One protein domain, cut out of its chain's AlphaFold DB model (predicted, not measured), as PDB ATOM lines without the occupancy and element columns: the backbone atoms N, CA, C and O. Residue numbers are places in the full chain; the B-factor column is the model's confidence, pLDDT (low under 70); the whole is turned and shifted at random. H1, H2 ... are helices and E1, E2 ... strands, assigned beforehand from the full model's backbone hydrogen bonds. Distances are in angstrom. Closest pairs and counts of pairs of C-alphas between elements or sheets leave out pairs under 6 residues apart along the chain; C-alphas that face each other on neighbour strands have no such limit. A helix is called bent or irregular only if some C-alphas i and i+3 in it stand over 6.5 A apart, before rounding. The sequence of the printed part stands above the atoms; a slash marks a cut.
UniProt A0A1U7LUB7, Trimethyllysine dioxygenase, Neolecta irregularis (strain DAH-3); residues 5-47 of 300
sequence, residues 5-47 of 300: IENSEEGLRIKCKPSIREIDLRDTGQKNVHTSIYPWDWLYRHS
ATOM      1  N   ILE A   5     -46.777 -10.314  -7.946       87.31
ATOM      2  CA  ILE A   5     -47.007  -9.037  -8.610       87.31
ATOM      3  C   ILE A   5     -47.754  -8.180  -7.598       87.31
ATOM      4  O   ILE A   5     -48.850  -8.547  -7.177       87.31
ATOM      5  N   GLU A   6     -47.157  -7.065  -7.196       91.81
ATOM      6  CA  GLU A   6     -47.743  -6.149  -6.221       91.81
ATOM      7  C   GLU A   6     -47.744  -4.720  -6.766       91.81
ATOM      8  O   GLU A   6     -46.793  -4.267  -7.411       91.81
ATOM      9  N   ASN A   7     -48.831  -4.001  -6.504       90.69
ATOM     10  CA  ASN A   7     -48.892  -2.570  -6.759       90.69
ATOM     11  C   ASN A   7     -48.201  -1.854  -5.597       90.69
ATOM     12  O   ASN A   7     -48.521  -2.108  -4.437       90.69
ATOM     13  N   SER A   8     -47.281  -0.949  -5.907       88.50
ATOM     14  CA  SER A   8     -46.652  -0.053  -4.936       88.50
ATOM     15  C   SER A   8     -46.906   1.404  -5.326       88.50
ATOM     16  O   SER A   8     -47.324   1.680  -6.453       88.50
ATOM     17  N   GLU A   9     -46.641   2.342  -4.415       88.81
ATOM     18  CA  GLU A   9     -46.736   3.779  -4.718       88.81
ATOM     19  C   GLU A   9     -45.825   4.177  -5.892       88.81
ATOM     20  O   GLU A   9     -46.214   4.974  -6.742       88.81
ATOM     21  N   GLU A  10     -44.646   3.560  -5.989       88.56
ATOM     22  CA  GLU A  10     -43.640   3.872  -7.007       88.56
ATOM     23  C   GLU A  10     -43.911   3.204  -8.367       88.56
ATOM     24  O   GLU A  10     -43.391   3.659  -9.383       88.56
ATOM     25  N   GLY A  11     -44.712   2.130  -8.420       93.06
ATOM     26  CA  GLY A  11     -44.943   1.360  -9.646       93.06
ATOM     27  C   GLY A  11     -45.426  -0.078  -9.436       93.06
ATOM     28  O   GLY A  11     -45.700  -0.516  -8.316       93.06
ATOM     29  N   LEU A  12     -45.486  -0.841 -10.528       93.56
ATOM     30  CA  LEU A  12     -45.731  -2.283 -10.502       93.56
ATOM     31  C   LEU A  12     -44.445  -3.006 -10.098       93.56
ATOM     32  O   LEU A  12     -43.445  -2.945 -10.819       93.56
ATOM     33  N   ARG A  13     -44.460  -3.710  -8.966       92.56
ATOM     34  CA  ARG A  13     -43.323  -4.509  -8.511       92.56
ATOM     35  C   ARG A  13     -43.547  -5.977  -8.856       92.56
ATOM     36  O   ARG A  13     -44.596  -6.546  -8.561       92.56
ATOM     37  N   ILE A  14     -42.543  -6.593  -9.475       90.25
ATOM     38  CA  ILE A  14     -42.560  -8.003  -9.874       90.25
ATOM     39  C   ILE A  14     -41.392  -8.716  -9.200       90.25
ATOM     40  O   ILE A  14     -40.240  -8.303  -9.350       90.25
ATOM     41  N   LYS A  15     -41.681  -9.805  -8.480       87.75
ATOM     42  CA  LYS A  15     -40.662 -10.674  -7.877       87.75
ATOM     43  C   LYS A  15     -40.560 -11.993  -8.640       87.75
ATOM     44  O   LYS A  15     -41.538 -12.735  -8.799       87.75
ATOM     45  N   CYS A  16     -39.347 -12.302  -9.088       82.19
ATOM     46  CA  CYS A  16     -39.012 -13.511  -9.833       82.19
ATOM     47  C   CYS A  16     -37.954 -14.322  -9.074       82.19
ATOM     48  O   CYS A  16     -36.901 -13.804  -8.706       82.19
ATOM     49  N   LYS A  17     -38.210 -15.618  -8.866       69.81
ATOM     50  CA  LYS A  17     -37.175 -16.562  -8.421       69.81
ATOM     51  C   LYS A  17     -36.364 -17.063  -9.621       69.81
ATOM     52  O   LYS A  17     -36.940 -17.181 -10.708       69.81
ATOM     53  N   PRO A  18     -35.075 -17.395  -9.435       64.06
ATOM     54  CA  PRO A  18     -34.264 -17.980 -10.493       64.06
ATOM     55  C   PRO A  18     -34.899 -19.283 -10.993       64.06
ATOM     56  O   PRO A  18     -35.496 -20.047 -10.225       64.06
ATOM     57  N   SER A  19     -34.813 -19.516 -12.303       57.31
ATOM     58  CA  SER A  19     -35.261 -20.776 -12.898       57.31
ATOM     59  C   SER A  19     -34.239 -21.878 -12.599       57.31
ATOM     60  O   SER A  19     -33.042 -21.620 -12.575       57.31
ATOM     61  N   ILE A  20     -34.704 -23.116 -12.415       55.62
ATOM     62  CA  ILE A  20     -33.918 -24.295 -11.979       55.62
ATOM     63  C   ILE A  20     -32.734 -24.646 -12.925       55.62
ATOM     64  O   ILE A  20     -31.953 -25.542 -12.627       55.62
ATOM     65  N   ARG A  21     -32.554 -23.949 -14.059       50.91
ATOM     66  CA  ARG A  21     -31.445 -24.179 -15.005       50.91
ATOM     67  C   ARG A  21     -30.125 -23.480 -14.651       50.91
ATOM     68  O   ARG A  21     -29.125 -23.792 -15.282       50.91
ATOM     69  N   GLU A  22     -30.100 -22.614 -13.643       49.84
ATOM     70  CA  GLU A  22     -28.869 -22.049 -13.071       49.84
ATOM     71  C   GLU A  22     -28.631 -22.646 -11.679       49.84
ATOM     72  O   GLU A  22     -28.779 -21.981 -10.658       49.84
ATOM     73  N   ILE A  23     -28.324 -23.942 -11.618       50.78
ATOM     74  CA  ILE A  23     -27.706 -24.530 -10.426       50.78
ATOM     75  C   ILE A  23     -26.261 -24.807 -10.811       50.78
ATOM     76  O   ILE A  23     -25.932 -25.872 -11.331       50.78
ATOM     77  N   ASP A  24     -25.406 -23.811 -10.596       49.38
ATOM     78  CA  ASP A  24     -23.979 -24.066 -10.474       49.38
ATOM     79  C   ASP A  24     -23.782 -24.893  -9.191       49.38
ATOM     80  O   ASP A  24     -24.298 -24.543  -8.127       49.38
ATOM     81  N   LEU A  25     -23.084 -26.027  -9.279       49.34
ATOM     82  CA  LEU A  25     -22.930 -27.030  -8.208       49.34
ATOM     83  C   LEU A  25     -22.039 -26.547  -7.037       49.34
ATOM     84  O   LEU A  25     -21.440 -27.347  -6.322       49.34
ATOM     85  N   ARG A  26     -21.944 -25.229  -6.834       50.44
ATOM     86  CA  ARG A  26     -21.199 -24.551  -5.761       50.44
ATOM     87  C   ARG A  26     -22.074 -23.545  -4.996       50.44
ATOM     88  O   ARG A  26     -21.559 -22.579  -4.440       50.44
ATOM     89  N   ASP A  27     -23.392 -23.754  -4.995       49.72
ATOM     90  CA  ASP A  27     -24.374 -22.823  -4.430       49.72
ATOM     91  C   ASP A  27     -24.269 -22.709  -2.896       49.72
ATOM     92  O   ASP A  27     -24.552 -23.640  -2.137       49.72
ATOM     93  N   THR A  28     -23.880 -21.517  -2.445       48.66
ATOM     94  CA  THR A  28     -23.881 -21.066  -1.051       48.66
ATOM     95  C   THR A  28     -25.248 -20.472  -0.693       48.66
ATOM     96  O   THR A  28     -25.361 -19.331  -0.273       48.66
ATOM     97  N   GLY A  29     -26.321 -21.251  -0.842       49.22
ATOM     98  CA  GLY A  29     -27.572 -21.082  -0.088       49.22
ATOM     99  C   GLY A  29     -28.353 -19.760  -0.210       49.22
ATOM    100  O   GLY A  29     -29.312 -19.586   0.545       49.22
ATOM    101  N   GLN A  30     -28.037 -18.846  -1.131       50.22
ATOM    102  CA  GLN A  30     -28.817 -17.621  -1.349       50.22
ATOM    103  C   GLN A  30     -29.560 -17.681  -2.683       50.22
ATOM    104  O   GLN A  30     -29.092 -17.236  -3.727       50.22
ATOM    105  N   LYS A  31     -30.792 -18.201  -2.624       58.34
ATOM    106  CA  LYS A  31     -31.788 -18.063  -3.694       58.34
ATOM    107  C   LYS A  31     -32.146 -16.583  -3.853       58.34
ATOM    108  O   LYS A  31     -33.112 -16.116  -3.251       58.34
ATOM    109  N   ASN A  32     -31.367 -15.844  -4.636       68.94
ATOM    110  CA  ASN A  32     -31.585 -14.417  -4.847       68.94
ATOM    111  C   ASN A  32     -32.890 -14.194  -5.619       68.94
ATOM    112  O   ASN A  32     -32.988 -14.472  -6.812       68.94
ATOM    113  N   VAL A  33     -33.920 -13.717  -4.918       78.19
ATOM    114  CA  VAL A  33     -35.166 -13.249  -5.532       78.19
ATOM    115  C   VAL A  33     -34.852 -11.948  -6.263       78.19
ATOM    116  O   VAL A  33     -34.528 -10.944  -5.629       78.19
ATOM    117  N   HIS A  34     -34.952 -11.952  -7.591       84.38
ATOM    118  CA  HIS A  34     -34.830 -10.724  -8.365       84.38
ATOM    119  C   HIS A  34     -36.132  -9.931  -8.253       84.38
ATOM    120  O   HIS A  34     -37.220 -10.468  -8.477       84.38
ATOM    121  N   THR A  35     -36.013  -8.652  -7.910       86.81
ATOM    122  CA  THR A  35     -37.141  -7.727  -7.800       86.81
ATOM    123  C   THR A  35     -36.974  -6.623  -8.834       86.81
ATOM    124  O   THR A  35     -35.956  -5.936  -8.833       86.81
ATOM    125  N   SER A  36     -37.978  -6.443  -9.689       90.94
ATOM    126  CA  SER A  36     -38.040  -5.359 -10.675       90.94
ATOM    127  C   SER A  36     -39.197  -4.417 -10.336       90.94
ATOM    128  O   SER A  36     -40.261  -4.878  -9.918       90.94
ATOM    129  N   ILE A  37     -39.004  -3.108 -10.519       92.81
ATOM    130  CA  ILE A  37     -40.039  -2.081 -10.328       92.81
ATOM    131  C   ILE A  37     -40.233  -1.343 -11.653       92.81
ATOM    132  O   ILE A  37     -39.267  -0.851 -12.235       92.81
ATOM    133  N   TYR A  38     -41.481  -1.262 -12.111       94.56
ATOM    134  CA  TYR A  38     -41.878  -0.540 -13.318       94.56
ATOM    135  C   TYR A  38     -42.744   0.660 -12.929       94.56
ATOM    136  O   TYR A  38     -43.894   0.455 -12.525       94.56
ATOM    137  N   PRO A  39     -42.231   1.899 -13.035       96.25
ATOM    138  CA  PRO A  39     -42.986   3.085 -12.652       96.25
ATOM    139  C   PRO A  39     -44.311   3.214 -13.402       96.25
ATOM    140  O   PRO A  39     -44.388   2.900 -14.592       96.25
ATOM    141  N   TRP A  40     -45.346   3.722 -12.729       93.88
ATOM    142  CA  TRP A  40     -46.678   3.869 -13.331       93.88
ATOM    143  C   TRP A  40     -46.670   4.752 -14.578       93.88
ATOM    144  O   TRP A  40     -47.255   4.382 -15.593       93.88
ATOM    145  N   ASP A  41     -45.952   5.875 -14.527       93.19
ATOM    146  CA  ASP A  41     -45.739   6.743 -15.687       93.19
ATOM    147  C   ASP A  41     -45.057   5.982 -16.838       93.19
ATOM    148  O   ASP A  41     -45.510   6.042 -17.978       93.19
ATOM    149  N   TRP A  42     -44.026   5.183 -16.551       92.62
ATOM    150  CA  TRP A  42     -43.365   4.382 -17.580       92.62
ATOM    151  C   TRP A  42     -44.333   3.374 -18.214       92.62
ATOM    152  O   TRP A  42     -44.406   3.291 -19.439       92.62
ATOM    153  N   LEU A  43     -45.125   2.655 -17.411       93.38
ATOM    154  CA  LEU A  43     -46.132   1.709 -17.911       93.38
ATOM    155  C   LEU A  43     -47.218   2.400 -18.742       93.38
ATOM    156  O   LEU A  43     -47.644   1.862 -19.763       93.38
ATOM    157  N   TYR A  44     -47.640   3.600 -18.340       91.88
ATOM    158  CA  TYR A  44     -48.593   4.405 -19.096       91.88
ATOM    159  C   TYR A  44     -48.026   4.797 -20.467       91.88
ATOM    160  O   TYR A  44     -48.665   4.541 -21.494       91.88
ATOM    161  N   ARG A  45     -46.794   5.327 -20.503       90.81
ATOM    162  CA  ARG A  45     -46.092   5.732 -21.735       90.81
ATOM    163  C   ARG A  45     -45.815   4.566 -22.692       90.81
ATOM    164  O   ARG A  45     -45.841   4.732 -23.911       90.81
ATOM    165  N   HIS A  46     -45.606   3.367 -22.151       90.56
ATOM    166  CA  HIS A  46     -45.301   2.151 -22.918       90.56
ATOM    167  C   HIS A  46     -46.497   1.203 -23.067       90.56
ATOM    168  O   HIS A  46     -46.340   0.050 -23.473       90.56
ATOM    169  N   SER A  47     -47.705   1.673 -22.764       92.31
ATOM    170  CA  SER A  47     -48.931   0.918 -23.002       92.31
ATOM    171  C   SER A  47     -49.092   0.594 -24.493       92.31
ATOM    172  O   SER A  47     -48.862   1.428 -25.370       92.31
TER     173      SER A  47
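This is residues 5 to 47 of the 300 residues of the protein "Trimethyllysine dioxygenase" of Neolecta irregularis (strain DAH-3) (UniProt A0A1U7LUB7). A long, narrow antiparallel hairpin of E2 and E3 makes the body; the short strand E1 pairs along the other side of E2, a short helix H1 of 6 residues sits at one end, and a wide loop sticks out at the opposite end with residues 19 to 30. The printed part has 43 residues with three named strands and one named helix, in the order E1, E2, E3, H1; the sheet's order is E1, E2, E3, antiparallel throughout. The class is mixed, helices and strands, with under half of the residues in named elements. The whole is extended, a rod with a radius of gyration of the C-alphas of 14.5 A, and it spans 42 by 18 by 11 A.

The sheet's two longest strands are E2, residues 11 to 16, 16.0 A from first to last C-alpha, and E3, residues 34 to 39, 16.6 A. E2 begins at C-alpha 11, at (-44.943, 1.360, -9.646). The third strand, E1, holds residues 5 to 7 and measures 7.0 A, beginning at C-alpha 5, at (-47.007, -9.037, -8.610). H1, residues 40 to 45, is 8.6 A long and ends at C-alpha 45, at (-46.092, 5.732, -21.735).

The three strands form a meander, each strand the antiparallel neighbour of the one before, with E2 the inner strand and E1 and E3 the edge strands. E2 and E3 are a hairpin, with 162 degrees between their directions. C-alphas 13 and 37 face each other at 4.5 A; N 14 and O 36, and N 36 and O 14, are within hydrogen-bond range at 2.9 A each. E1 and E2 are also a hairpin, at 160 degrees. Here C-alphas 5 and 14 face each other at 4.7 A, and N 6 and O 13 are within hydrogen-bond range at 2.9 A. H1 is on the sheet but only grazes it, with its residues 40 to 45. The closest C-alphas of E2 and H1 are those of Gly 11 and Trp 40, 4.8 A apart. In H1 every O i to N i+4 pair is within hydrogen-bond range.

The two C-alphas farthest apart are those of Leu 25 and Arg 45, at 42.3 A. Without residues 19 to 30, which stand free, the body has 31 residues and spans 33 by 17 by 10 A. The link from E2 to E3 is long, with 17 residues, 17 to 33, in no named element; the links from E1 to E2 and from E3 to H1 are tight. The printed part has no cut. The mean pLDDT of the printed part is 77.0, and residues 17 to 32 are under 70.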